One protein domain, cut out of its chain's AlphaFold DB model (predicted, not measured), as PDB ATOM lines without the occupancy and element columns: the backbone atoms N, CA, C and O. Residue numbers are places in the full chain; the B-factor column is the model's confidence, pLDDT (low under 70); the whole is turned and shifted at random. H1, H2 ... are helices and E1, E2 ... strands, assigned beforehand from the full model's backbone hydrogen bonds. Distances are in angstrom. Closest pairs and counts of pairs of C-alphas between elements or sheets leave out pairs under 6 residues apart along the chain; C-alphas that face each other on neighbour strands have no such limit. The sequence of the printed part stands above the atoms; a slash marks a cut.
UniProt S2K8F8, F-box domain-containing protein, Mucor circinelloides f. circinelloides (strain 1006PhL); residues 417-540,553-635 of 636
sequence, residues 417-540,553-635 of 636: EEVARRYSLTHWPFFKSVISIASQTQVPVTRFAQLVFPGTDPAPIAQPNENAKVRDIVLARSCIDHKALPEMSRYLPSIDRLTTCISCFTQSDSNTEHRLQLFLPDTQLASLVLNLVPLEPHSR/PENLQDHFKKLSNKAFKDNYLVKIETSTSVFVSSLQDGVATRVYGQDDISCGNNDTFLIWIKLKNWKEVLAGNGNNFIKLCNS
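What this domain is: This is residues 417 to 540 and 553 to 635 of the 636 residues of the protein "F-box domain-containing protein" of Mucor circinelloides f. circinelloides (strain 1006PhL) (UniProt S2K8F8). The chain is wound in stacked turns: E1, E2, E4 and the later parts of E5 and E9 make one wall of parallel strands, and facing it lie H2 and the first parts of E5 and E9, with E6, E7 and E8 continuing that second wall. E5 and E9 fold back on themselves and join both walls; E10 and E8 come together at one end, H1 is at the other over E2, and H3 is set off from the sheet. The printed part has 207 residues with three named helices and ten named strands, which follow along the chain as H1, then E1 to E3, H2, E4 and E5, H3, and E6 to E10; the strands other than E3 form one branched, twisted sheet of nine, with parallel and antiparallel neighbour pairs, in which E9 has three neighbours, E5 on one side and E6 and E10 on the other side. The class is mixed, and the whole is compact, with a radius of gyration of the C-alphas of 16.6 A and spans of 43 by 41 by 31 A.

How they stand to each other: H1, residues 417 to 441, is on the sheet over E2, residues 469 to 476, at a height of 7.7 A; Ser 439 and Lys 469 have their closest C-alphas, 5.0 A apart. E1, residues 445 to 449, is parallel to E2, with N 446 and O 472 at 2.8 A. E3, residues 479 to 481, pairs with no named strand. H2, residues 484 to 490, is on the sheet over E5, residues 515 to 531, at 7.9 A, and its closest C-alphas to E5 are those of Ser 489 and Leu 520, 4.7 A. E4, residues 494 to 501, is parallel to E2, N 473 to O 497 2.8 A, and to E5, N 527 to O 496 2.8 A. H3, residues 554 to 565, is not on the sheet. E6, E7 and E8, residues 572 to 577, 582 to 588 and 591 to 594, form a meander, each strand the antiparallel neighbour of the one before, with N 574 and O 585 at 2.8 A and N 586 and O 593 at 2.8 A. E9, residues 609 to 625, is parallel to E5, N 516 to O 610 2.8 A, and to E6, N 575 to O 611 2.9 A. E10, residues 628 to 634, makes a hairpin with E9, N 630 to O 623 2.8 A. Every O i to N i+4 pair is within hydrogen-bond range in H2 and H3, and 19 of 21 in H1.

Where its parts are: H1 begins at C-alpha 417 (177.713, 181.142, 255.643) and measures 35.4 A, with a kink of 30 degrees near residue 426. E5 bends by 153 degrees at residue 525 and E9 by 149 degrees at residue 617. E10 ends at C-alpha 634 (215.846, 188.221, 261.508).

The domain as a whole: The C-alphas of Thr 441 and Asn 606, the two farthest apart, are 45.9 A apart. Residues 541 to 552 are not printed, and C-alphas 540 and 553 are 15.2 A apart across the cut. The links E1 to E2, E4 to E5 and E8 to E9 are long. Mean pLDDT of the printed part is 81.8, with residues 534 to 540 and 553 to 570 among those under 70.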
ATOM      1  N   GLU A 417     177.725 181.805 254.336       68.25
ATOM      2  CA  GLU A 417     177.713 181.142 255.643       68.25
ATOM      3  C   GLU A 417     177.417 179.640 255.563       68.25
ATOM      4  O   GLU A 417     178.062 178.856 256.251       68.25
ATOM      5  N   GLU A 418     176.485 179.201 254.713       69.88
ATOM      6  CA  GLU A 418     176.162 177.774 254.583       69.88
ATOM      7  C   GLU A 418     177.275 177.016 253.847       69.88
ATOM      8  O   GLU A 418     177.609 175.881 254.200       69.88
ATOM      9  N   VAL A 419     177.902 177.661 252.858       67.62
ATOM     10  CA  VAL A 419     179.097 177.141 252.179       67.62
ATOM     11  C   VAL A 419     180.259 177.034 253.168       67.62
ATOM     12  O   VAL A 419     180.883 175.978 253.283       67.62
ATOM     13  N   ALA A 420     180.491 178.097 253.937       70.94
ATOM     14  CA  ALA A 420     181.473 178.149 255.005       70.94
ATOM     15  C   ALA A 420     181.263 177.022 256.028       70.94
ATOM     16  O   ALA A 420     182.150 176.196 256.241       70.94
ATOM     17  N   ARG A 421     180.065 176.921 256.609       74.81
ATOM     18  CA  ARG A 421     179.720 175.909 257.613       74.81
ATOM     19  C   ARG A 421     180.016 174.491 257.125       74.81
ATOM     20  O   ARG A 421     180.567 173.684 257.871       74.81
ATOM     21  N   ARG A 422     179.693 174.180 255.867       72.69
ATOM     22  CA  ARG A 422     179.936 172.853 255.275       72.69
ATOM     23  C   ARG A 422     181.419 172.541 255.099       72.69
ATOM     24  O   ARG A 422     181.843 171.431 255.426       72.69
ATOM     25  N   TYR A 423     182.205 173.497 254.614       78.69
ATOM     26  CA  TYR A 423     183.649 173.309 254.498       78.69
ATOM     27  C   TYR A 423     184.325 173.223 255.869       78.69
ATOM     28  O   TYR A 423     185.174 172.359 256.070       78.69
ATOM     29  N   SER A 424     183.892 174.017 256.851       79.94
ATOM     30  CA  SER A 424     184.410 173.942 258.219       79.94
ATOM     31  C   SER A 424     184.259 172.550 258.830       79.94
ATOM     32  O   SER A 424     185.200 172.045 259.432       79.94
ATOM     33  N   LEU A 425     183.108 171.894 258.644       79.62
ATOM     34  CA  LEU A 425     182.850 170.555 259.194       79.62
ATOM     35  C   LEU A 425     183.746 169.455 258.599       79.62
ATOM     36  O   LEU A 425     183.844 168.375 259.173       79.62
ATOM     37  N   THR A 426     184.392 169.709 257.461       77.12
ATOM     38  CA  THR A 426     185.209 168.717 256.745       77.12
ATOM     39  C   THR A 426     186.699 169.037 256.805       77.12
ATOM     40  O   THR A 426     187.511 168.161 257.099       77.12
ATOM     41  N   HIS A 427     187.071 170.296 256.582       85.62
ATOM     42  CA  HIS A 427     188.464 170.725 256.501       85.62
ATOM     43  C   HIS A 427     189.144 170.853 257.862       85.62
ATOM     44  O   HIS A 427     190.330 170.542 257.962       85.62
ATOM     45  N   TRP A 428     188.419 171.251 258.915       88.38
ATOM     46  CA  TRP A 428     188.994 171.330 260.262       88.38
ATOM     47  C   TRP A 428     189.406 169.961 260.805       88.38
ATOM     48  O   TRP A 428     190.571 169.822 261.180       88.38
ATOM     49  N   PRO A 429     188.538 168.928 260.812       83.75
ATOM     50  CA  PRO A 429     188.955 167.591 261.228       83.75
ATOM     51  C   PRO A 429     190.117 167.056 260.392       83.75
ATOM     52  O   PRO A 429     191.092 166.571 260.954       83.75
ATOM     53  N   PHE A 430     190.063 167.228 259.065       82.56
ATOM     54  CA  PHE A 430     191.148 166.826 258.169       82.56
ATOM     55  C   PHE A 430     192.483 167.481 258.549       82.56
ATOM     56  O   PHE A 430     193.490 166.793 258.706       82.56
ATOM     57  N   PHE A 431     192.486 168.801 258.738       88.12
ATOM     58  CA  PHE A 431     193.664 169.550 259.156       88.12
ATOM     59  C   PHE A 431     194.218 169.037 260.487       88.12
ATOM     60  O   PHE A 431     195.402 168.719 260.563       88.12
ATOM     61  N   LYS A 432     193.367 168.881 261.509       88.06
ATOM     62  CA  LYS A 432     193.784 168.388 262.832       88.06
ATOM     63  C   LYS A 432     194.397 166.997 262.762       88.06
ATOM     64  O   LYS A 432     195.454 166.786 263.354       88.06
ATOM     65  N   SER A 433     193.773 166.076 262.026       82.25
ATOM     66  CA  SER A 433     194.312 164.731 261.831       82.25
ATOM     67  C   SER A 433     195.703 164.820 261.208       82.25
ATOM     68  O   SER A 433     196.657 164.362 261.829       82.25
ATOM     69  N   VAL A 434     195.843 165.502 260.059       83.06
ATOM     70  CA  VAL A 434     197.125 165.666 259.341       83.06
ATOM     71  C   VAL A 434     198.220 166.259 260.231       83.06
ATOM     72  O   VAL A 434     199.348 165.767 260.222       83.06
ATOM     73  N   ILE A 435     197.904 167.290 261.017       86.56
ATOM     74  CA  ILE A 435     198.869 167.915 261.930       86.56
ATOM     75  C   ILE A 435     199.276 166.976 263.065       86.56
ATOM     76  O   ILE A 435     200.470 166.864 263.348       86.56
ATOM     77  N   SER A 436     198.320 166.264 263.669       84.50
ATOM     78  CA  SER A 436     198.606 165.266 264.705       84.50
ATOM     79  C   SER A 436     199.633 164.245 264.206       84.50
ATOM     80  O   SER A 436     200.673 164.043 264.834       84.50
ATOM     81  N   ILE A 437     199.431 163.711 263.001       77.88
ATOM     82  CA  ILE A 437     200.343 162.737 262.386       77.88
ATOM     83  C   ILE A 437     201.699 163.348 262.079       77.88
ATOM     84  O   ILE A 437     202.724 162.762 262.424       77.88
ATOM     85  N   ALA A 438     201.719 164.513 261.425       81.00
ATOM     86  CA  ALA A 438     202.959 165.176 261.046       81.00
ATOM     87  C   ALA A 438     203.835 165.444 262.278       81.00
ATOM     88  O   ALA A 438     205.056 165.312 262.200       81.00
ATOM     89  N   SER A 439     203.204 165.743 263.419       83.94
ATOM     90  CA  SER A 439     203.897 165.947 264.688       83.94
ATOM     91  C   SER A 439     204.483 164.666 265.291       83.94
ATOM     92  O   SER A 439     205.594 164.690 265.813       83.94
ATOM     93  N   GLN A 440     203.776 163.537 265.183       83.12
ATOM     94  CA  GLN A 440     204.217 162.243 265.720       83.12
ATOM     95  C   GLN A 440     205.314 161.604 264.861       83.12
ATOM     96  O   GLN A 440     206.256 161.010 265.378       83.12
ATOM     97  N   THR A 441     205.205 161.746 263.541       74.56
ATOM     98  CA  THR A 441     206.066 161.064 262.559       74.56
ATOM     99  C   THR A 441     207.246 161.903 262.078       74.56
ATOM    100  O   THR A 441     208.104 161.388 261.365       74.56
ATOM    101  N   GLN A 442     207.298 163.188 262.447       77.75
ATOM    102  CA  GLN A 442     208.295 164.151 261.967       77.75
ATOM    103  C   GLN A 442     208.389 164.205 260.430       77.75
ATOM    104  O   GLN A 442     209.479 164.344 259.863       77.75
ATOM    105  N   VAL A 443     207.244 164.098 259.741       72.38
ATOM    106  CA  VAL A 443     207.171 164.224 258.275       72.38
ATOM    107  C   VAL A 443     207.839 165.534 257.854       72.38
ATOM    108  O   VAL A 443     207.545 166.589 258.427       72.38
ATOM    109  N   PRO A 444     208.741 165.507 256.855       72.38
ATOM    110  CA  PRO A 444     209.548 166.676 256.561       72.38
ATOM    111  C   PRO A 444     208.729 167.808 255.934       72.38
ATOM    112  O   PRO A 444     209.045 168.963 256.194       72.38
ATOM    113  N   VAL A 445     207.686 167.498 255.148       79.00
ATOM    114  CA  VAL A 445     206.815 168.497 254.511       79.00
ATOM    115  C   VAL A 445     205.354 168.042 254.486       79.00
ATOM    116  O   VAL A 445     205.020 167.004 253.907       79.00
ATOM    117  N   THR A 446     204.477 168.884 255.027       83.88
ATOM    118  CA  THR A 446     203.019 168.738 255.003       83.88
ATOM    119  C   THR A 446     202.417 169.806 254.100       83.88
ATOM    120  O   THR A 446     202.498 171.002 254.385       83.88
ATOM    121  N   ARG A 447     201.794 169.396 252.993       85.12
ATOM    122  CA  ARG A 447     201.180 170.329 252.042       85.12
ATOM    123  C   ARG A 447     199.665 170.270 252.122       85.12
ATOM    124  O   ARG A 447     199.058 169.246 251.822       85.12
ATOM    125  N   PHE A 448     199.070 171.411 252.424       86.50
ATOM    126  CA  PHE A 448     197.642 171.645 252.352       86.50
ATOM    127  C   PHE A 448     197.333 172.496 251.132       86.50
ATOM    128  O   PHE A 448     197.834 173.617 251.006       86.50
ATOM    129  N   ALA A 449     196.501 171.982 250.235       82.12
ATOM    130  CA  ALA A 449     196.023 172.772 249.121       82.12
ATOM    131  C   ALA A 449     194.513 172.721 248.994       82.12
ATOM    132  O   ALA A 449     193.925 171.686 249.289       82.12
ATOM    133  N   GLN A 450     193.910 173.818 248.528       80.19
ATOM    134  CA  GLN A 450     192.471 173.871 248.252       80.19
ATOM    135  C   GLN A 450     191.602 173.604 249.490       80.19
ATOM    136  O   GLN A 450     190.560 172.960 249.414       80.19
ATOM    137  N   LEU A 451     192.050 174.075 250.657       82.94
ATOM    138  CA  LEU A 451     191.248 174.045 251.880       82.94
ATOM    139  C   LEU A 451     190.505 175.359 252.057       82.94
ATOM    140  O   LEU A 451     191.044 176.417 251.764       82.94
ATOM    141  N   VAL A 452     189.308 175.291 252.620       83.94
ATOM    142  CA  VAL A 452     188.488 176.448 252.992       83.94
ATOM    143  C   VAL A 452     188.283 176.453 254.507       83.94
ATOM    144  O   VAL A 452     187.675 175.522 255.037       83.94
ATOM    145  N   PHE A 453     188.773 177.491 255.182       88.62
ATOM    146  CA  PHE A 453     188.649 177.736 256.619       88.62
ATOM    147  C   PHE A 453     187.980 179.097 256.847       88.62
ATOM    148  O   PHE A 453     188.661 180.107 256.973       88.62
ATOM    149  N   PRO A 454     186.650 179.161 256.876       80.56
ATOM    150  CA  PRO A 454     185.895 180.415 256.828       80.56
ATOM    151  C   PRO A 454     185.767 181.135 258.183       80.56
ATOM    152  O   PRO A 454     185.018 182.100 258.294       80.56
ATOM    153  N   GLY A 455     186.430 180.655 259.233       84.31
ATOM    154  CA  GLY A 455     186.336 181.238 260.567       84.31
ATOM    155  C   GLY A 455     186.721 180.241 261.646       84.31
ATOM    156  O   GLY A 455     187.612 179.416 261.443       84.31
ATOM    157  N   THR A 456     186.045 180.308 262.789       81.31
ATOM    158  CA  THR A 456     186.345 179.451 263.935       81.31
ATOM    159  C   THR A 456     186.016 177.986 263.662       81.31
ATOM    160  O   THR A 456     185.111 177.636 262.899       81.31
ATOM    161  N   ASP A 457     186.784 177.122 264.309       80.56
ATOM    162  CA  ASP A 457     186.561 175.687 264.324       80.56
ATOM    163  C   ASP A 457     185.207 175.365 264.984       80.56
ATOM    164  O   ASP A 457     185.000 175.698 266.154       80.56
ATOM    165  N   PRO A 458     184.261 174.736 264.262       76.75
ATOM    166  CA  PRO A 458     182.936 174.449 264.801       76.75
ATOM    167  C   PRO A 458     182.954 173.348 265.872       76.75
ATOM    168  O   PRO A 458     181.955 173.176 266.566       76.75
ATOM    169  N   ALA A 459     184.047 172.585 265.999       79.19
ATOM    170  CA  ALA A 459     184.153 171.461 266.924       79.19
ATOM    171  C   ALA A 459     185.563 171.366 267.549       79.19
ATOM    172  O   ALA A 459     186.340 170.471 267.188       79.19
ATOM    173  N   PRO A 460     185.903 172.217 268.538       69.88
ATOM    174  CA  PRO A 460     187.214 172.247 269.208       69.88
ATOM    175  C   PRO A 460     187.467 171.056 270.161       69.88
ATOM    176  O   PRO A 460     188.207 171.165 271.129       69.88
ATOM    177  N   ILE A 461     186.847 169.901 269.908       65.56
ATOM    178  CA  ILE A 461     186.774 168.757 270.834       65.56
ATOM    179  C   ILE A 461     188.155 168.122 271.094       65.56
ATOM    180  O   ILE A 461     188.379 167.546 272.154       65.56
ATOM    181  N   ALA A 462     189.095 168.232 270.152       70.88
ATOM    182  CA  ALA A 462     190.445 167.701 270.320       70.88
ATOM    183  C   ALA A 462     191.324 168.703 271.081       70.88
ATOM    184  O   ALA A 462     191.529 169.821 270.608       70.88
ATOM    185  N   GLN A 463     191.876 168.291 272.226       79.81
ATOM    186  CA  GLN A 463     192.873 169.103 272.919       79.81
ATOM    187  C   GLN A 463     194.137 169.228 272.051       79.81
ATOM    188  O   GLN A 463     194.627 168.214 271.542       79.81
ATOM    189  N   PRO A 464     194.663 170.446 271.851       82.38
ATOM    190  CA  PRO A 464     195.903 170.639 271.120       82.38
ATOM    191  C   PRO A 464     197.063 169.951 271.847       82.38
ATOM    192  O   PRO A 464     197.222 170.078 273.059       82.38
ATOM    193  N   ASN A 465     197.888 169.219 271.101       84.12
ATOM    194  CA  ASN A 465     199.125 168.662 271.633       84.12
ATOM    195  C   ASN A 465     200.160 169.788 271.740       84.12
ATOM    196  O   ASN A 465     200.751 170.162 270.732       84.12
ATOM    197  N   GLU A 466     200.392 170.308 272.946       87.56
ATOM    198  CA  GLU A 466     201.322 171.422 273.205       87.56
ATOM    199  C   GLU A 466     202.767 171.138 272.761       87.56
ATOM    200  O   GLU A 466     203.532 172.067 272.498       87.56
ATOM    201  N   ASN A 467     203.130 169.861 272.623       87.00
ATOM    202  CA  ASN A 467     204.459 169.419 272.204       87.00
ATOM    203  C   ASN A 467     204.543 169.091 270.705       87.00
ATOM    204  O   ASN A 467     205.572 168.596 270.243       87.00
ATOM    205  N   ALA A 468     203.477 169.323 269.934       87.06
ATOM    206  CA  ALA A 468     203.471 169.023 268.512       87.06
ATOM    207  C   ALA A 468     204.486 169.895 267.757       87.06
ATOM    208  O   ALA A 468     204.358 171.119 267.681       87.06
ATOM    209  N   LYS A 469     205.484 169.250 267.148       91.31
ATOM    210  CA  LYS A 469     206.455 169.912 266.280       91.31
ATOM    211  C   LYS A 469     206.286 169.441 264.843       91.31
ATOM    212  O   LYS A 469     206.480 168.266 264.553       91.31
ATOM    213  N   VAL A 470     205.969 170.363 263.941       90.00
ATOM    214  CA  VAL A 470     205.900 170.096 262.498       90.00
ATOM    215  C   VAL A 470     207.081 170.774 261.816       90.00
ATOM    216  O   VAL A 470     207.427 171.902 262.152       90.00
ATOM    217  N   ARG A 471     207.731 170.100 260.865       90.81
ATOM    218  CA  ARG A 471     208.885 170.678 260.171       90.81
ATOM    219  C   ARG A 471     208.431 171.749 259.178       90.81
ATOM    220  O   ARG A 471     208.451 172.927 259.516       90.81
ATOM    221  N   ASP A 472     207.925 171.350 258.014       91.94
ATOM    222  CA  ASP A 472     207.480 172.299 256.995       91.94
ATOM    223  C   ASP A 472     205.976 172.166 256.725       91.94
ATOM    224  O   ASP A 472     205.471 171.075 256.458       91.94
ATOM    225  N   ILE A 473     205.258 173.288 256.728       93.00
ATOM    226  CA  ILE A 473     203.860 173.387 256.301       93.00
ATOM    227  C   ILE A 473     203.779 174.259 255.055       93.00
ATOM    228  O   ILE A 473     204.306 175.368 255.023       93.00
ATOM    229  N   VAL A 474     203.076 173.781 254.030       91.62
ATOM    230  CA  VAL A 474     202.814 174.535 252.801       91.62
ATOM    231  C   VAL A 474     201.310 174.709 252.620       91.62
ATOM    232  O   VAL A 474     200.610 173.728 252.389       91.62
ATOM    233  N   LEU A 475     200.820 175.946 252.677       90.94
ATOM    234  CA  LEU A 475     199.434 176.320 252.383       90.94
ATOM    235  C   LEU A 475     199.362 176.885 250.959       90.94
ATOM    236  O   LEU A 475     199.928 177.939 250.673       90.94
ATOM    237  N   ALA A 476     198.686 176.195 250.042       85.06
ATOM    238  CA  ALA A 476     198.657 176.581 248.631       85.06
ATOM    239  C   ALA A 476     197.240 176.565 248.052       85.06
ATOM    240  O   ALA A 476     196.577 175.540 248.081       85.06
ATOM    241  N   ARG A 477     196.801 177.652 247.408       80.50
ATOM    242  CA  ARG A 477     195.465 177.726 246.776       80.50
ATOM    243  C   ARG A 477     194.318 177.436 247.760       80.50
ATOM    244  O   ARG A 477     193.332 176.825 247.376       80.50
ATOM    245  N   SER A 478     194.485 177.797 249.026       84.81
ATOM    246  CA  SER A 478     193.455 177.649 250.061       84.81
ATOM    247  C   SER A 478     192.672 178.959 250.219       84.81
ATOM    248  O   SER A 478     193.034 179.964 249.626       84.81
ATOM    249  N   CYS A 479     191.600 178.958 250.997       84.81
ATOM    250  CA  CYS A 479     190.792 180.115 251.358       84.81
ATOM    251  C   CYS A 479     190.677 180.127 252.885       84.81
ATOM    252  O   CYS A 479     190.004 179.283 253.469       84.81
ATOM    253  N   ILE A 480     191.410 181.014 253.541       89.06
ATOM    254  CA  ILE A 480     191.606 181.037 254.987       89.06
ATOM    255  C   ILE A 480     191.139 182.394 255.491       89.06
ATOM    256  O   ILE A 480     191.749 183.424 255.206       89.06
ATOM    257  N   ASP A 481     190.062 182.397 256.259       87.94
ATOM    258  CA  ASP A 481     189.631 183.581 256.975       87.94
ATOM    259  C   ASP A 481     190.642 183.913 258.077       87.94
ATOM    260  O   ASP A 481     191.151 183.027 258.769       87.94
ATOM    261  N   HIS A 482     190.929 185.196 258.269       87.19
ATOM    262  CA  HIS A 482     191.842 185.652 259.317       87.19
ATOM    263  C   HIS A 482     191.458 185.158 260.728       87.19
ATOM    264  O   HIS A 482     192.343 184.966 261.560       87.19
ATOM    265  N   LYS A 483     190.169 184.891 260.998       90.25
ATOM    266  CA  LYS A 483     189.681 184.324 262.270       90.25
ATOM    267  C   LYS A 483     190.011 182.840 262.435       90.25
ATOM    268  O   LYS A 483     190.025 182.354 263.561       90.25
ATOM    269  N   ALA A 484     190.295 182.121 261.349       91.75
ATOM    270  CA  ALA A 484     190.716 180.726 261.409       91.75
ATOM    271  C   ALA A 484     192.168 180.580 261.885       91.75
ATOM    272  O   ALA A 484     192.500 179.596 262.538       91.75
ATOM    273  N   LEU A 485     193.040 181.547 261.590       93.12
ATOM    274  CA  LEU A 485     194.467 181.443 261.908       93.12
ATOM    275  C   LEU A 485     194.765 181.328 263.412       93.12
ATOM    276  O   LEU A 485     195.531 180.429 263.767       93.12
ATOM    277  N   PRO A 486     194.143 182.115 264.312       93.81
ATOM    278  CA  PRO A 486     194.308 181.908 265.748       93.81
ATOM    279  C   PRO A 486     193.913 180.498 266.199       93.81
ATOM    280  O   PRO A 486     194.611 179.894 267.005       93.81
ATOM    281  N   GLU A 487     192.843 179.934 265.635       93.12
ATOM    282  CA  GLU A 487     192.430 178.557 265.929       93.12
ATOM    283  C   GLU A 487     193.430 177.534 265.371       93.12
ATOM    284  O   GLU A 487     193.817 176.608 266.078       93.12
ATOM    285  N   MET A 488     193.929 177.722 264.141       93.62
ATOM    286  CA  MET A 488     194.990 176.879 263.569       93.62
ATOM    287  C   MET A 488     196.258 176.917 264.430       93.62
ATOM    288  O   MET A 488     196.915 175.890 264.594       93.62
ATOM    289  N   SER A 489     196.582 178.084 264.994       94.44
ATOM    290  CA  SER A 489     197.760 178.308 265.833       94.44
ATOM    291  C   SER A 489     197.789 177.411 267.064       94.44
ATOM    292  O   SER A 489     198.844 176.872 267.392       94.44
ATOM    293  N   ARG A 490     196.629 177.176 267.688       93.12
ATOM    294  CA  ARG A 490     196.500 176.297 268.860       93.12
ATOM    295  C   ARG A 490     196.947 174.871 268.561       93.12
ATOM    296  O   ARG A 490     197.561 174.236 269.406       93.12
ATOM    297  N   TYR A 491     196.676 174.376 267.354       92.06
ATOM    298  CA  TYR A 491     197.078 173.033 266.924       92.06
ATOM    299  C   TYR A 491     198.525 172.966 266.414       92.06
ATOM    300  O   TYR A 491     199.026 171.880 266.136       92.06
ATOM    301  N   LEU A 492     199.198 174.111 266.283       92.81
ATOM    302  CA  LEU A 492     200.533 174.247 265.707       92.81
ATOM    303  C   LEU A 492     201.476 174.973 266.678       92.81
ATOM    304  O   LEU A 492     201.899 176.091 266.383       92.81
ATOM    305  N   PRO A 493     201.835 174.392 267.832       91.69
ATOM    306  CA  PRO A 493     202.654 175.102 268.812       91.69
ATOM    307  C   PRO A 493     204.090 175.340 268.325       91.69
ATOM    308  O   PRO A 493     204.699 176.341 268.708       91.69
ATOM    309  N   SER A 494     204.632 174.478 267.453       95.00
ATOM    310  CA  SER A 494     205.960 174.656 266.857       95.00
ATOM    311  C   SER A 494     206.007 174.235 265.384       95.00
ATOM    312  O   SER A 494     205.633 173.113 265.035       95.00
ATOM    313  N   ILE A 495     206.488 175.139 264.525       95.19
ATOM    314  CA  ILE A 495     206.707 174.909 263.093       95.19
ATOM    315  C   ILE A 495     208.118 175.381 262.712       95.19
ATOM    316  O   ILE A 495     208.487 176.523 263.004       95.19
ATOM    317  N   ASP A 496     208.908 174.556 262.019       95.56
ATOM    318  CA  ASP A 496     210.213 175.008 261.511       95.56
ATOM    319  C   ASP A 496     210.034 175.959 260.309       95.56
ATOM    320  O   ASP A 496     210.675 177.009 260.242       95.56
ATOM    321  N   ARG A 497     209.123 175.657 259.377       95.38
ATOM    322  CA  ARG A 497     208.834 176.513 258.220       95.38
ATOM    323  C   ARG A 497     207.359 176.529 257.830       95.38
ATOM    324  O   ARG A 497     206.766 175.487 257.578       95.38
ATOM    325  N   LEU A 498     206.780 177.714 257.659       95.75
ATOM    326  CA  LEU A 498     205.454 177.905 257.067       95.75
ATOM    327  C   LEU A 498     205.600 178.615 255.724       95.75
ATOM    328  O   LEU A 498     206.076 179.741 255.669       95.75
ATOM    329  N   THR A 499     205.171 177.979 254.639       93.88
ATOM    330  CA  THR A 499     205.111 178.582 253.302       93.88
ATOM    331  C   THR A 499     203.658 178.801 252.915       93.88
ATOM    332  O   THR A 499     202.879 177.852 252.885       93.88
ATOM    333  N   THR A 500     203.274 180.032 252.595       92.25
ATOM    334  CA  THR A 500     201.906 180.354 252.166       92.25
ATOM    335  C   THR A 500     201.898 181.428 251.083       92.25
ATOM    336  O   THR A 500     202.886 182.129 250.880       92.25
ATOM    337  N   CYS A 501     200.783 181.542 250.367       84.88
ATOM    338  CA  CYS A 501     200.534 182.622 249.420       84.88
ATOM    339  C   CYS A 501     199.586 183.647 250.044       84.88
ATOM    340  O   CYS A 501     198.638 183.260 250.728       84.88
ATOM    341  N   ILE A 502     199.778 184.938 249.767       78.44
ATOM    342  CA  ILE A 502     198.828 185.981 250.198       78.44
ATOM    343  C   ILE A 502     197.420 185.736 249.645       78.44
ATOM    344  O   ILE A 502     196.430 186.043 250.302       78.44
ATOM    345  N   SER A 503     197.328 185.090 248.479       75.06
ATOM    346  CA  SER A 503     196.065 184.700 247.858       75.06
ATOM    347  C   SER A 503     195.290 183.658 248.661       75.06
ATOM    348  O   SER A 503     194.151 183.363 248.317       75.06
ATOM    349  N   CYS A 504     195.909 183.045 249.674       75.25
ATOM    350  CA  CYS A 504     195.238 182.057 250.497       75.25
ATOM    351  C   CYS A 504     194.268 182.678 251.505       75.25
ATOM    352  O   CYS A 504     193.545 181.926 252.146       75.25
ATOM    353  N   PHE A 505     194.260 184.002 251.691       77.69
ATOM    354  CA  PHE A 505     193.563 184.649 252.801       77.69
ATOM    355  C   PHE A 505     192.402 185.524 252.336       77.69
ATOM    356  O   PHE A 505     192.530 186.259 251.359       77.69
ATOM    357  N   THR A 506     191.280 185.470 253.054       72.56
ATOM    358  CA  THR A 506     190.111 186.324 252.796       72.56
ATOM    359  C   THR A 506     190.023 187.469 253.793       72.56
ATOM    360  O   THR A 506     190.215 187.284 254.997       72.56
ATOM    361  N   GLN A 507     189.685 188.660 253.295       65.75
ATOM    362  CA  GLN A 507     189.326 189.815 254.117       65.75
ATOM    363  C   GLN A 507     187.799 189.876 254.221       65.75
ATOM    364  O   GLN A 507     187.123 190.164 253.233       65.75
ATOM    365  N   SER A 508     187.238 189.570 255.393       54.69
ATOM    366  CA  SER A 508     185.779 189.567 255.583       54.69
ATOM    367  C   SER A 508     185.196 190.962 255.811       54.69
ATOM    368  O   SER A 508     184.034 191.200 255.496       54.69
ATOM    369  N   ASP A 509     185.989 191.886 256.357       67.75
ATOM    370  CA  ASP A 509     185.463 193.132 256.909       67.75
ATOM    371  C   ASP A 509     185.860 194.324 256.029       67.75
ATOM    372  O   ASP A 509     187.039 194.530 255.736       67.75
ATOM    373  N   SER A 510     184.889 195.166 255.658       65.50
ATOM    374  CA  SER A 510     185.099 196.394 254.866       65.50
ATOM    375  C   SER A 510     186.112 197.360 255.496       65.50
ATOM    376  O   SER A 510     186.745 198.149 254.807       65.50
ATOM    377  N   ASN A 511     186.335 197.261 256.806       68.44
ATOM    378  CA  ASN A 511     187.344 198.044 257.522       68.44
ATOM    379  C   ASN A 511     188.777 197.493 257.363       68.44
ATOM    380  O   ASN A 511     189.702 197.985 258.010       68.44
ATOM    381  N   THR A 512     188.980 196.457 256.542       70.31
ATOM    382  CA  THR A 512     190.272 195.768 256.366       70.31
ATOM    383  C   THR A 512     190.831 195.829 254.948       70.31
ATOM    384  O   THR A 512     191.833 195.176 254.676       70.31
ATOM    385  N   GLU A 513     190.265 196.675 254.079       73.38
ATOM    386  CA  GLU A 513     190.635 196.781 252.653       73.38
ATOM    387  C   GLU A 513     192.139 196.985 252.383       73.38
ATOM    388  O   GLU A 513     192.622 196.654 251.303       73.38
ATOM    389  N   HIS A 514     192.893 197.492 253.362       84.88
ATOM    390  CA  HIS A 514     194.326 197.774 253.249       84.88
ATOM    391  C   HIS A 514     195.189 196.961 254.226       84.88
ATOM    392  O   HIS A 514     196.282 197.401 254.592       84.88
ATOM    393  N   ARG A 515     194.707 195.804 254.713       87.94
ATOM    394  CA  ARG A 515     195.501 194.947 255.605       87.94
ATOM    395  C   ARG A 515     195.265 193.445 255.447       87.94
ATOM    396  O   ARG A 515     194.132 192.985 255.384       87.94
ATOM    397  N   LEU A 516     196.328 192.655 255.496       88.56
ATOM    398  CA  LEU A 516     196.304 191.203 255.661       88.56
ATOM    399  C   LEU A 516     196.707 190.853 257.096       88.56
ATOM    400  O   LEU A 516     197.745 191.312 257.563       88.56
ATOM    401  N   GLN A 517     195.915 190.033 257.785       92.25
ATOM    402  CA  GLN A 517     196.214 189.576 259.144       92.25
ATOM    403  C   GLN A 517     196.634 188.105 259.137       92.25
ATOM    404  O   GLN A 517     195.864 187.234 258.738       92.25
ATOM    405  N   LEU A 518     197.853 187.838 259.601       93.62
ATOM    406  CA  LEU A 518     198.446 186.512 259.741       93.62
ATOM    407  C   LEU A 518     198.730 186.231 261.217       93.62
ATOM    408  O   LEU A 518     199.855 186.384 261.694       93.62
ATOM    409  N   PHE A 519     197.683 185.896 261.967       95.38
ATOM    410  CA  PHE A 519     197.766 185.765 263.421       95.38
ATOM    411  C   PHE A 519     197.882 184.303 263.838       95.38
ATOM    412  O   PHE A 519     196.893 183.579 263.871       95.38
ATOM    413  N   LEU A 520     199.093 183.897 264.208       95.69
ATOM    414  CA  LEU A 520     199.412 182.605 264.807       95.69
ATOM    415  C   LEU A 520     200.039 182.823 266.205       95.69
ATOM    416  O   LEU A 520     201.222 182.532 266.411       95.69
ATOM    417  N   PRO A 521     199.283 183.393 267.164       95.62
ATOM    418  CA  PRO A 521     199.818 183.876 268.441       95.62
ATOM    419  C   PRO A 521     200.389 182.774 269.344       95.62
ATOM    420  O   PRO A 521     201.250 183.066 270.171       95.62
ATOM    421  N   ASP A 522     199.946 181.528 269.173       95.00
ATOM    422  CA  ASP A 522     200.353 180.377 269.987       95.00
ATOM    423  C   ASP A 522     201.505 179.581 269.344       95.00
ATOM    424  O   ASP A 522     202.107 178.712 269.978       95.00
ATOM    425  N   THR A 523     201.867 179.918 268.103       95.38
ATOM    426  CA  THR A 523     202.837 179.185 267.284       95.38
ATOM    427  C   THR A 523     204.236 179.785 267.374       95.38
ATOM    428  O   THR A 523     204.453 180.965 267.083       95.38
ATOM    429  N   GLN A 524     205.219 178.952 267.713       95.00
ATOM    430  CA  GLN A 524     206.637 179.239 267.492       95.00
ATOM    431  C   GLN A 524     207.000 178.889 266.048       95.00
ATOM    432  O   GLN A 524     206.876 177.732 265.653       95.00
ATOM    433  N   LEU A 525     207.453 179.868 265.265       95.19
ATOM    434  CA  LEU A 525     207.683 179.701 263.830       95.19
ATOM    435  C   LEU A 525     209.115 180.070 263.445       95.19
ATOM    436  O   LEU A 525     209.440 181.250 263.387       95.19
ATOM    437  N   ALA A 526     209.982 179.107 263.131       95.12
ATOM    438  CA  ALA A 526     211.362 179.466 262.796       95.12
ATOM    439  C   ALA A 526     211.448 180.265 261.477       95.12
ATOM    440  O   ALA A 526     212.089 181.311 261.452       95.12
ATOM    441  N   SER A 527     210.767 179.849 260.410       95.81
ATOM    442  CA  SER A 527     210.802 180.542 259.114       95.81
ATOM    443  C   SER A 527     209.402 180.721 258.525       95.81
ATOM    444  O   SER A 527     208.673 179.751 258.321       95.81
ATOM    445  N   LEU A 528     209.010 181.960 258.223       95.50
ATOM    446  CA  LEU A 528     207.794 182.259 257.459       95.50
ATOM    447  C   LEU A 528     208.169 182.644 256.028       95.50
ATOM    448  O   LEU A 528     208.942 183.571 255.830       95.50
ATOM    449  N   VAL A 529     207.587 181.978 255.035       95.06
ATOM    450  CA  VAL A 529     207.776 182.275 253.611       95.06
ATOM    451  C   VAL A 529     206.450 182.718 253.007       95.06
ATOM    452  O   VAL A 529     205.540 181.909 252.807       95.06
ATOM    453  N   LEU A 530     206.348 184.012 252.713       91.75
ATOM    454  CA  LEU A 530     205.187 184.635 252.091       91.75
ATOM    455  C   LEU A 530     205.422 184.810 250.597       91.75
ATOM    456  O   LEU A 530     206.246 185.617 250.166       91.75
ATOM    457  N   ASN A 531     204.666 184.065 249.802       88.88
ATOM    458  CA  ASN A 531     204.604 184.301 248.375       88.88
ATOM    459  C   ASN A 531     203.637 185.461 248.099       88.88
ATOM    460  O   ASN A 531     202.432 185.345 248.338       88.88
ATOM    461  N   LEU A 532     204.197 186.575 247.635       82.62
ATOM    462  CA  LEU A 532     203.502 187.812 247.296       82.62
ATOM    463  C   LEU A 532     202.979 187.824 245.859       82.62
ATOM    464  O   LEU A 532     202.418 188.842 245.470       82.62
ATOM    465  N   VAL A 533     203.156 186.741 245.079       74.50
ATOM    466  CA  VAL A 533     202.564 186.603 243.735       74.50
ATOM    467  C   VAL A 533     201.095 187.035 243.819       74.50
ATOM    468  O   VAL A 533     200.294 186.330 244.449       74.50
ATOM    469  N   PRO A 534     200.723 188.187 243.220       61.28
ATOM    470  CA  PRO A 534     199.324 188.528 243.044       61.28
ATOM    471  C   PRO A 534     198.695 187.371 242.280       61.28
ATOM    472  O   PRO A 534     199.373 186.753 241.459       61.28
ATOM    473  N   LEU A 535     197.420 187.058 242.515       50.25
ATOM    474  CA  LEU A 535     196.710 186.185 241.585       50.25
ATOM    475  C   LEU A 535     196.775 186.856 240.214       50.25
ATOM    476  O   LEU A 535     195.973 187.741 239.912       50.25
ATOM    477  N   GLU A 536     197.746 186.468 239.390       45.19
ATOM    478  CA  GLU A 536     197.654 186.751 237.985       45.19
ATOM    479  C   GLU A 536     196.320 186.137 237.552       45.19
ATOM    480  O   GLU A 536     196.033 184.982 237.885       45.19
ATOM    481  N   PRO A 537     195.504 186.848 236.761       43.75
ATOM    482  CA  PRO A 537     194.357 186.231 236.105       43.75
ATOM    483  C   PRO A 537     194.764 185.052 235.185       43.75
ATOM    484  O   PRO A 537     193.906 184.391 234.602       43.75
ATOM    485  N   HIS A 538     196.065 184.749 235.088       34.53
ATOM    486  CA  HIS A 538     196.714 183.620 234.427       34.53
ATOM    487  C   HIS A 538     196.558 182.312 235.213       34.53
ATOM    488  O   HIS A 538     197.492 181.565 235.472       34.53
ATOM    489  N   SER A 539     195.315 181.984 235.510       37.38
ATOM    490  CA  SER A 539     194.739 180.809 234.888       37.38
ATOM    491  C   SER A 539     193.242 181.059 234.878       37.38
ATOM    492  O   SER A 539     192.560 180.863 235.888       37.38
ATOM    493  N   ARG A 540     192.692 181.377 233.698       39.91
ATOM    494  CA  ARG A 540     191.547 180.578 233.264       39.91
ATOM    495  C   ARG A 540     191.951 179.160 233.630       39.91
ATOM    496  O   ARG A 540     192.878 178.624 233.029       39.91
ATOM    497  N   PRO A 553     181.914 181.462 243.843       53.69
ATOM    498  CA  PRO A 553     180.880 182.497 243.891       53.69
ATOM    499  C   PRO A 553     181.437 183.803 243.312       53.69
ATOM    500  O   PRO A 553     182.546 184.182 243.693       53.69
ATOM    501  N   GLU A 554     180.727 184.462 242.389       52.00
ATOM    502  CA  GLU A 554     181.212 185.661 241.669       52.00
ATOM    503  C   GLU A 554     181.827 186.700 242.625       52.00
ATOM    504  O   GLU A 554     182.852 187.312 242.338       52.00
ATOM    505  N   ASN A 555     181.278 186.782 243.833       52.47
ATOM    506  CA  ASN A 555     181.694 187.622 244.948       52.47
ATOM    507  C   ASN A 555     183.166 187.394 245.366       52.47
ATOM    508  O   ASN A 555     183.879 188.346 245.678       52.47
ATOM    509  N   LEU A 556     183.627 186.137 245.387       52.84
ATOM    510  CA  LEU A 556     185.007 185.766 245.725       52.84
ATOM    511  C   LEU A 556     185.956 186.087 244.569       52.84
ATOM    512  O   LEU A 556     187.055 186.580 244.809       52.84
ATOM    513  N   GLN A 557     185.524 185.877 243.323       55.78
ATOM    514  CA  GLN A 557     186.316 186.271 242.155       55.78
ATOM    515  C   GLN A 557     186.501 187.786 242.089       55.78
ATOM    516  O   GLN A 557     187.618 188.247 241.874       55.78
ATOM    517  N   ASP A 558     185.448 188.560 242.346       59.12
ATOM    518  CA  ASP A 558     185.524 190.018 242.414       59.12
ATOM    519  C   ASP A 558     186.386 190.502 243.585       59.12
ATOM    520  O   ASP A 558     187.109 191.487 243.444       59.12
ATOM    521  N   HIS A 559     186.378 189.798 244.720       56.28
ATOM    522  CA  HIS A 559     187.275 190.089 245.840       56.28
ATOM    523  C   HIS A 559     188.746 189.858 245.464       56.28
ATOM    524  O   HIS A 559     189.576 190.754 245.630       56.28
ATOM    525  N   PHE A 560     189.068 188.704 244.870       56.44
ATOM    526  CA  PHE A 560     190.420 188.412 244.386       56.44
ATOM    527  C   PHE A 560     190.859 189.361 243.273       56.44
ATOM    528  O   PHE A 560     192.010 189.788 243.259       56.44
ATOM    529  N   LYS A 561     189.942 189.748 242.381       61.41
ATOM    530  CA  LYS A 561     190.175 190.724 241.314       61.41
ATOM    531  C   LYS A 561     190.394 192.133 241.862       61.41
ATOM    532  O   LYS A 561     191.206 192.869 241.318       61.41
ATOM    533  N   LYS A 562     189.718 192.526 242.947       62.06
ATOM    534  CA  LYS A 562     189.979 193.794 243.649       62.06
ATOM    535  C   LYS A 562     191.340 193.781 244.341       62.06
ATOM    536  O   LYS A 562     192.052 194.772 244.235       62.06
ATOM    537  N   LEU A 563     191.721 192.672 244.979       55.84
ATOM    538  CA  LEU A 563     193.044 192.504 245.591       55.84
ATOM    539  C   LEU A 563     194.172 192.479 244.548       55.84
ATOM    540  O   LEU A 563     195.219 193.076 244.780       55.84
ATOM    541  N   SER A 564     193.964 191.840 243.391       57.12
ATOM    542  CA  SER A 564     194.963 191.778 242.318       57.12
ATOM    543  C   SER A 564     195.035 193.060 241.484       57.12
ATOM    544  O   SER A 564     196.127 193.469 241.109       57.12
ATOM    545  N   ASN A 565     193.916 193.752 241.242       55.72
ATOM    546  CA  ASN A 565     193.914 195.033 240.522       55.72
ATOM    547  C   ASN A 565     194.374 196.208 241.394       55.72
ATOM    548  O   ASN A 565     194.877 197.193 240.860       55.72
ATOM    549  N   LYS A 566     194.207 196.119 242.720       55.81
ATOM    550  CA  LYS A 566     194.844 197.032 243.676       55.81
ATOM    551  C   LYS A 566     196.247 196.568 244.063       55.81
ATOM    552  O   LYS A 566     196.766 197.160 244.996       55.81
ATOM    553  N   ALA A 567     196.846 195.550 243.416       50.12
ATOM    554  CA  ALA A 567     198.209 195.102 243.714       50.12
ATOM    555  C   ALA A 567     199.129 196.326 243.740       50.12
ATOM    556  O   ALA A 567     199.452 196.927 242.713       50.12
ATOM    557  N   PHE A 568     199.404 196.753 244.968       56.41
ATOM    558  CA  PHE A 568     200.062 197.998 245.289       56.41
ATOM    559  C   PHE A 568     201.425 197.926 244.620       56.41
ATOM    560  O   PHE A 568     202.044 196.867 244.672       56.41
ATOM    561  N   LYS A 569     201.848 199.001 243.947       60.34
ATOM    562  CA  LYS A 569     203.161 199.125 243.295       60.34
ATOM    563  C   LYS A 569     204.269 198.754 244.285       60.34
ATOM    564  O   LYS A 569     204.712 199.631 245.008       60.34
ATOM    565  N   ASP A 570     204.605 197.472 244.386       67.88
ATOM    566  CA  ASP A 570     205.612 196.852 245.249       67.88
ATOM    567  C   ASP A 570     205.759 197.411 246.684       67.88
ATOM    568  O   ASP A 570     206.800 197.204 247.297       67.88
ATOM    569  N   ASN A 571     204.726 198.070 247.235       86.00
ATOM    570  CA  ASN A 571     204.772 198.847 248.479       86.00
ATOM    571  C   ASN A 571     203.973 198.158 249.589       86.00
ATOM    572  O   ASN A 571     202.765 198.371 249.758       86.00
ATOM    573  N   TYR A 572     204.665 197.349 250.382       88.94
ATOM    574  CA  TYR A 572     204.085 196.628 251.509       88.94
ATOM    575  C   TYR A 572     204.665 197.135 252.824       88.94
ATOM    576  O   TYR A 572     205.877 197.206 252.995       88.94
ATOM    577  N   LEU A 573     203.807 197.416 253.800       91.88
ATOM    578  CA  LEU A 573     204.229 197.553 255.190       91.88
ATOM    579  C   LEU A 573     204.097 196.192 255.854       91.88
ATOM    580  O   LEU A 573     203.033 195.589 255.813       91.88
ATOM    581  N   VAL A 574     205.154 195.697 256.481       92.56
ATOM    582  CA  VAL A 574     205.128 194.435 257.216       92.56
ATOM    583  C   VAL A 574     205.317 194.730 258.692       92.56
ATOM    584  O   VAL A 574     206.369 195.220 259.100       92.56
ATOM    585  N   LYS A 575     204.285 194.435 259.486       94.69
ATOM    586  CA  LYS A 575     204.296 194.533 260.947       94.69
ATOM    587  C   LYS A 575     204.329 193.128 261.525       94.69
ATOM    588  O   LYS A 575     203.401 192.362 261.295       94.69
ATOM    589  N   ILE A 576     205.364 192.797 262.285       94.56
ATOM    590  CA  ILE A 576     205.487 191.525 262.999       94.56
ATOM    591  C   ILE A 576     205.430 191.809 264.492       94.56
ATOM    592  O   ILE A 576     206.255 192.544 265.026       94.56
ATOM    593  N   GLU A 577     204.454 191.218 265.162       95.25
ATOM    594  CA  GLU A 577     204.219 191.367 266.593       95.25
ATOM    595  C   GLU A 577     204.464 190.034 267.301       95.25
ATOM    596  O   GLU A 577     203.927 188.994 266.911       95.25
ATOM    597  N   THR A 578     205.270 190.071 268.356       93.69
ATOM    598  CA  THR A 578     205.434 188.972 269.311       93.69
ATOM    599  C   THR A 578     204.961 189.406 270.692       93.69
ATOM    600  O   THR A 578     204.580 190.556 270.899       93.69
ATOM    601  N   SER A 579     205.011 188.505 271.672       89.94
ATOM    602  CA  SER A 579     204.731 188.859 273.070       89.94
ATOM    603  C   SER A 579     205.729 189.861 273.669       89.94
ATOM    604  O   SER A 579     205.450 190.427 274.721       89.94
ATOM    605  N   THR A 580     206.888 190.065 273.035       92.69
ATOM    606  CA  THR A 580     208.004 190.852 273.589       92.69
ATOM    607  C   THR A 580     208.478 191.983 272.683       92.69
ATOM    608  O   THR A 580     209.177 192.876 273.154       92.69
ATOM    609  N   SER A 581     208.128 191.970 271.396       92.38
ATOM    610  CA  SER A 581     208.655 192.932 270.430       92.38
ATOM    611  C   SER A 581     207.679 193.212 269.298       92.38
ATOM    612  O   SER A 581     206.963 192.317 268.847       92.38
ATOM    613  N   VAL A 582     207.734 194.436 268.780       93.94
ATOM    614  CA  VAL A 582     207.103 194.831 267.521       93.94
ATOM    615  C   VAL A 582     208.208 195.177 266.527       93.94
ATOM    616  O   VAL A 582     209.173 195.870 266.851       93.94
ATOM    617  N   PHE A 583     208.092 194.657 265.313       93.31
ATOM    618  CA  PHE A 583     208.986 194.954 264.205       93.31
ATOM    619  C   PHE A 583     208.171 195.491 263.036       93.31
ATOM    620  O   PHE A 583     207.175 194.885 262.647       93.31
ATOM    621  N   VAL A 584     208.612 196.606 262.456       93.81
ATOM    622  CA  VAL A 584     207.982 197.203 261.279       93.81
ATOM    623  C   VAL A 584     209.031 197.417 260.194       93.81
ATOM    624  O   VAL A 584     210.088 198.008 260.434       93.81
ATOM    625  N   SER A 585     208.734 196.946 258.988       93.31
ATOM    626  CA  SER A 585     209.533 197.204 257.790       93.31
ATOM    627  C   SER A 585     208.655 197.624 256.624       93.31
ATOM    628  O   SER A 585     207.568 197.082 256.448       93.31
ATOM    629  N   SER A 586     209.158 198.528 255.796       92.00
ATOM    630  CA  SER A 586     208.609 198.818 254.479       92.00
ATOM    631  C   SER A 586     209.347 197.982 253.440       92.00
ATOM    632  O   SER A 586     210.577 197.965 253.418       92.00
ATOM    633  N   LEU A 587     208.610 197.267 252.601       89.19
ATOM    634  CA  LEU A 587     209.108 196.609 251.406       89.19
ATOM    635  C   LEU A 587     208.692 197.478 250.224       89.19
ATOM    636  O   LEU A 587     207.497 197.629 249.994       89.19
ATOM    637  N   GLN A 588     209.672 198.048 249.529       87.94
ATOM    638  CA  GLN A 588     209.480 198.880 248.343       87.94
ATOM    639  C   GLN A 588     210.496 198.459 247.282       87.94
ATOM    640  O   GLN A 588     211.684 198.340 247.589       87.94
ATOM    641  N   ASP A 589     210.035 198.181 246.060       82.94
ATOM    642  CA  ASP A 589     210.877 197.774 244.920       82.94
ATOM    643  C   ASP A 589     211.808 196.580 245.238       82.94
ATOM    644  O   ASP A 589     212.962 196.508 244.814       82.94
ATOM    645  N   GLY A 590     211.320 195.638 246.051       81.88
ATOM    646  CA  GLY A 590     212.087 194.467 246.485       81.88
ATOM    647  C   GLY A 590     213.167 194.748 247.542       81.88
ATOM    648  O   GLY A 590     213.955 193.859 247.867       81.88
ATOM    649  N   VAL A 591     213.205 195.951 248.115       85.62
ATOM    650  CA  VAL A 591     214.127 196.324 249.191       85.62
ATOM    651  C   VAL A 591     213.356 196.480 250.498       85.62
ATOM    652  O   VAL A 591     212.416 197.266 250.597       85.62
ATOM    653  N   ALA A 592     213.760 195.728 251.524       89.44
ATOM    654  CA  ALA A 592     213.204 195.848 252.868       89.44
ATOM    655  C   ALA A 592     213.968 196.914 253.669       89.44
ATOM    656  O   ALA A 592     215.179 196.809 253.867       89.44
ATOM    657  N   THR A 593     213.262 197.928 254.163       91.62
ATOM    658  CA  THR A 593     213.796 198.996 255.018       91.62
ATOM    659  C   THR A 593     213.079 198.997 256.362       91.62
ATOM    660  O   THR A 593     211.853 198.946 256.434       91.62
ATOM    661  N   ARG A 594     213.835 199.017 257.465       89.88
ATOM    662  CA  ARG A 594     213.250 199.054 258.810       89.88
ATOM    663  C   ARG A 594     212.675 200.441 259.088       89.88
ATOM    664  O   ARG A 594     213.354 201.440 258.867       89.88
ATOM    665  N   VAL A 595     211.456 200.487 259.617       89.12
ATOM    666  CA  VAL A 595     210.787 201.733 260.002       89.12
ATOM    667  C   VAL A 595     210.836 201.853 261.523       89.12
ATOM    668  O   VAL A 595     210.377 200.964 262.236       89.12
ATOM    669  N   TYR A 596     211.443 202.925 262.032       86.75
ATOM    670  CA  TYR A 596     211.574 203.171 263.472       86.75
ATOM    671  C   TYR A 596     210.438 204.069 263.980       86.75
ATOM    672  O   TYR A 596     210.055 205.020 263.301       86.75
ATOM    673  N   GLY A 597     209.936 203.797 265.190       82.38
ATOM    674  CA  GLY A 597     208.994 204.676 265.899       82.38
ATOM    675  C   GLY A 597     207.532 204.603 265.442       82.38
ATOM    676  O   GLY A 597     206.795 205.560 265.654       82.38
ATOM    677  N   GLN A 598     207.104 203.503 264.811       78.12
ATOM    678  CA  GLN A 598     205.730 203.323 264.320       78.12
ATOM    679  C   GLN A 598     205.069 202.034 264.841       78.12
ATOM    680  O   GLN A 598     204.600 201.200 264.066       78.12
ATOM    681  N   ASP A 599     204.996 201.861 266.159       80.81
ATOM    682  CA  ASP A 599     204.406 200.644 266.743       80.81
ATOM    683  C   ASP A 599     202.865 200.594 266.593       80.81
ATOM    684  O   ASP A 599     202.266 199.513 266.551       80.81
ATOM    685  N   ASP A 600     202.224 201.748 266.379       85.75
ATOM    686  CA  ASP A 600     200.761 201.918 266.347       85.75
ATOM    687  C   ASP A 600     200.103 201.723 264.966       85.75
ATOM    688  O   ASP A 600     198.914 201.999 264.781       85.75
ATOM    689  N   ILE A 601     200.826 201.200 263.968       90.31
ATOM    690  CA  ILE A 601     200.230 200.930 262.650       90.31
ATOM    691  C   ILE A 601     199.212 199.785 262.766       90.31
ATOM    692  O   ILE A 601     199.555 198.666 263.158       90.31
ATOM    693  N   SER A 602     197.955 200.061 262.409       89.31
ATOM    694  CA  SER A 602     196.829 199.111 262.488       89.31
ATOM    695  C   SER A 602     196.116 198.869 261.145       89.31
ATOM    696  O   SER A 602     195.352 197.902 261.009       89.31
ATOM    697  N   CYS A 603     196.393 199.705 260.141       88.06
ATOM    698  CA  CYS A 603     195.939 199.574 258.759       88.06
ATOM    699  C   CYS A 603     196.957 200.193 257.784       88.06
ATOM    700  O   CYS A 603     197.755 201.047 258.169       88.06
ATOM    701  N   GLY A 604     196.936 199.736 256.528       87.50
ATOM    702  CA  GLY A 604     197.587 200.433 255.419       87.50
ATOM    703  C   GLY A 604     196.760 201.626 254.928       87.50
ATOM    704  O   GLY A 604     195.719 201.960 255.496       87.50
ATOM    705  N   ASN A 605     197.207 202.247 253.841       89.00
ATOM    706  CA  ASN A 605     196.513 203.348 253.169       89.00
ATOM    707  C   ASN A 605     196.373 203.059 251.660       89.00
ATOM    708  O   ASN A 605     196.597 201.939 251.204       89.00
ATOM    709  N   ASN A 606     195.991 204.057 250.862       84.38
ATOM    710  CA  ASN A 606     195.826 203.882 249.413       84.38
ATOM    711  C   ASN A 606     197.123 203.521 248.670       84.38
ATOM    712  O   ASN A 606     197.045 202.938 247.593       84.38
ATOM    713  N   ASP A 607     198.285 203.821 249.251       86.00
ATOM    714  CA  ASP A 607     199.600 203.621 248.634       86.00
ATOM    715  C   ASP A 607     200.380 202.451 249.250       86.00
ATOM    716  O   ASP A 607     201.382 202.011 248.688       86.00
ATOM    717  N   THR A 608     199.934 201.947 250.402       87.00
ATOM    718  CA  THR A 608     200.629 200.919 251.180       87.00
ATOM    719  C   THR A 608     199.663 199.854 251.666       87.00
ATOM    720  O   THR A 608     198.612 200.145 252.239       87.00
ATOM    721  N   PHE A 609     200.052 198.594 251.497       87.62
ATOM    722  CA  PHE A 609     199.301 197.463 252.023       87.62
ATOM    723  C   PHE A 609     199.972 196.903 253.273       87.62
ATOM    724  O   PHE A 609     201.146 196.540 253.234       87.62
ATOM    725  N   LEU A 610     199.235 196.812 254.381       91.06
ATOM    726  CA  LEU A 610     199.777 196.299 255.638       91.06
ATOM    727  C   LEU A 610     199.665 194.771 255.713       91.06
ATOM    728  O   LEU A 610     198.569 194.234 255.795       91.06
ATOM    729  N   ILE A 611     200.780 194.059 255.794       91.88
ATOM    730  CA  ILE A 611     200.845 192.654 256.202       91.88
ATOM    731  C   ILE A 611     201.154 192.623 257.701       91.88
ATOM    732  O   ILE A 611     202.280 192.877 258.123       91.88
ATOM    733  N   TRP A 612     200.149 192.324 258.517       94.44
ATOM    734  CA  TRP A 612     200.270 192.251 259.969       94.44
ATOM    735  C   TRP A 612     200.337 190.799 260.430       94.44
ATOM    736  O   TRP A 612     199.366 190.051 260.362       94.44
ATOM    737  N   ILE A 613     201.503 190.407 260.918       95.06
ATOM    738  CA  ILE A 613     201.843 189.067 261.367       95.06
ATOM    739  C   ILE A 613     201.928 189.083 262.894       95.06
ATOM    740  O   ILE A 613     202.580 189.954 263.464       95.06
ATOM    741  N   LYS A 614     201.296 188.119 263.567       96.06
ATOM    742  CA  LYS A 614     201.397 187.951 265.024       96.06
ATOM    743  C   LYS A 614     201.830 186.528 265.346       96.06
ATOM    744  O   LYS A 614     201.164 185.599 264.906       96.06
ATOM    745  N   LEU A 615     202.932 186.360 266.076       95.62
ATOM    746  CA  LEU A 615     203.572 185.062 266.347       95.62
ATOM    747  C   LEU A 615     203.996 184.955 267.814       95.62
ATOM    748  O   LEU A 615     204.308 185.968 268.436       95.62
ATOM    749  N   LYS A 616     204.101 183.736 268.359       94.94
ATOM    750  CA  LYS A 616     204.674 183.533 269.705       94.94
ATOM    751  C   LYS A 616     206.158 183.891 269.731       94.94
ATOM    752  O   LYS A 616     206.623 184.618 270.604       94.94
ATOM    753  N   ASN A 617     206.895 183.356 268.762       92.69
ATOM    754  CA  ASN A 617     208.301 183.642 268.507       92.69
ATOM    755  C   ASN A 617     208.608 183.349 267.033       92.69
ATOM    756  O   ASN A 617     207.916 182.536 266.414       92.69
ATOM    757  N   TRP A 618     209.648 183.977 266.490       92.38
ATOM    758  CA  TRP A 618     210.108 183.726 265.132       92.38
ATOM    759  C   TRP A 618     211.618 183.888 264.969       92.38
ATOM    760  O   TRP A 618     212.261 184.519 265.806       92.38
ATOM    761  N   LYS A 619     212.193 183.304 263.905       92.06
ATOM    762  CA  LYS A 619     213.614 183.480 263.553       92.06
ATOM    763  C   LYS A 619     213.807 184.300 262.286       92.06
ATOM    764  O   LYS A 619     214.580 185.251 262.296       92.06
ATOM    765  N   GLU A 620     213.089 183.977 261.216       94.06
ATOM    766  CA  GLU A 620     213.132 184.744 259.972       94.06
ATOM    767  C   GLU A 620     211.767 184.855 259.288       94.06
ATOM    768  O   GLU A 620     210.925 183.958 259.372       94.06
ATOM    769  N   VAL A 621     211.575 185.961 258.569       92.69
ATOM    770  CA  VAL A 621     210.451 186.140 257.645       92.69
ATOM    771  C   VAL A 621     211.003 186.491 256.271       92.69
ATOM    772  O   VAL A 621     211.768 187.445 256.109       92.69
ATOM    773  N   LEU A 622     210.614 185.696 255.282       93.00
ATOM    774  CA  LEU A 622     210.929 185.855 253.874       93.00
ATOM    775  C   LEU A 622     209.649 186.235 253.130       93.00
ATOM    776  O   LEU A 622     208.610 185.603 253.316       93.00
ATOM    777  N   ALA A 623     209.726 187.229 252.257       89.44
ATOM    778  CA  ALA A 623     208.629 187.596 251.374       89.44
ATOM    779  C   ALA A 623     209.151 187.820 249.960       89.44
ATOM    780  O   ALA A 623     210.243 188.350 249.772       89.44
ATOM    781  N   GLY A 624     208.401 187.386 248.954       84.44
ATOM    782  CA  GLY A 624     208.853 187.530 247.578       84.44
ATOM    783  C   GLY A 624     207.920 186.922 246.553       84.44
ATOM    784  O   GLY A 624     206.874 186.379 246.899       84.44
ATOM    785  N   ASN A 625     208.305 187.025 245.286       79.06
ATOM    786  CA  ASN A 625     207.517 186.556 244.155       79.06
ATOM    787  C   ASN A 625     208.232 185.366 243.486       79.06
ATOM    788  O   ASN A 625     209.375 185.478 243.032       79.06
ATOM    789  N   GLY A 626     207.571 184.204 243.459       78.50
ATOM    790  CA  GLY A 626     208.096 182.997 242.821       78.50
ATOM    791  C   GLY A 626     209.352 182.462 243.512       78.50
ATOM    792  O   GLY A 626     209.278 181.990 244.643       78.50
ATOM    793  N   ASN A 627     210.497 182.513 242.824       78.31
ATOM    794  CA  ASN A 627     211.787 182.043 243.349       78.31
ATOM    795  C   ASN A 627     212.623 183.158 244.007       78.31
ATOM    796  O   ASN A 627     213.669 182.868 244.585       78.31
ATOM    797  N   ASN A 628     212.175 184.416 243.939       82.12
ATOM    798  CA  ASN A 628     212.912 185.572 244.446       82.12
ATOM    799  C   ASN A 628     212.360 185.992 245.808       82.12
ATOM    800  O   ASN A 628     211.467 186.835 245.882       82.12
ATOM    801  N   PHE A 629     212.879 185.394 246.882       86.75
ATOM    802  CA  PHE A 629     212.511 185.745 248.255       86.75
ATOM    803  C   PHE A 629     213.502 186.733 248.862       86.75
ATOM    804  O   PHE A 629     214.707 186.492 248.877       86.75
ATOM    805  N   ILE A 630     212.975 187.822 249.410       86.12
ATOM    806  CA  ILE A 630     213.725 188.822 250.159       86.12
ATOM    807  C   ILE A 630     213.517 188.559 251.641       86.12
ATOM    808  O   ILE A 630     212.409 188.298 252.114       86.12
ATOM    809  N   LYS A 631     214.611 188.630 252.388       89.25
ATOM    810  CA  LYS A 631     214.582 188.511 253.836       89.25
ATOM    811  C   LYS A 631     214.125 189.830 254.443       89.25
ATOM    812  O   LYS A 631     214.843 190.820 254.359       89.25
ATOM    813  N   LEU A 632     212.937 189.837 255.040       84.88
ATOM    814  CA  LEU A 632     212.368 191.034 255.658       84.88
ATOM    815  C   LEU A 632     213.045 191.342 256.989       84.88
ATOM    816  O   LEU A 632     213.319 192.498 257.307       84.88
ATOM    817  N   CYS A 633     213.319 190.298 257.772       80.12
ATOM    818  CA  CYS A 633     213.866 190.441 259.110       80.12
ATOM    819  C   CYS A 633     214.464 189.133 259.642       80.12
ATOM    820  O   CYS A 633     214.156 188.035 259.171       80.12
ATOM    821  N   ASN A 634     215.321 189.281 260.652       77.56
ATOM    822  CA  ASN A 634     215.846 188.221 261.508       77.56
ATOM    823  C   ASN A 634     215.579 188.631 262.956       77.56
ATOM    824  O   ASN A 634     215.826 189.793 263.291       77.56
ATOM    825  N   SER A 635     215.101 187.717 263.797       73.00
ATOM    826  CA  SER A 635     215.197 187.952 265.234       73.00
ATOM    827  C   SER A 635     216.677 187.879 265.608       73.00
ATOM    828  O   SER A 635     217.415 187.023 265.106       73.00
TER     829      SER A 635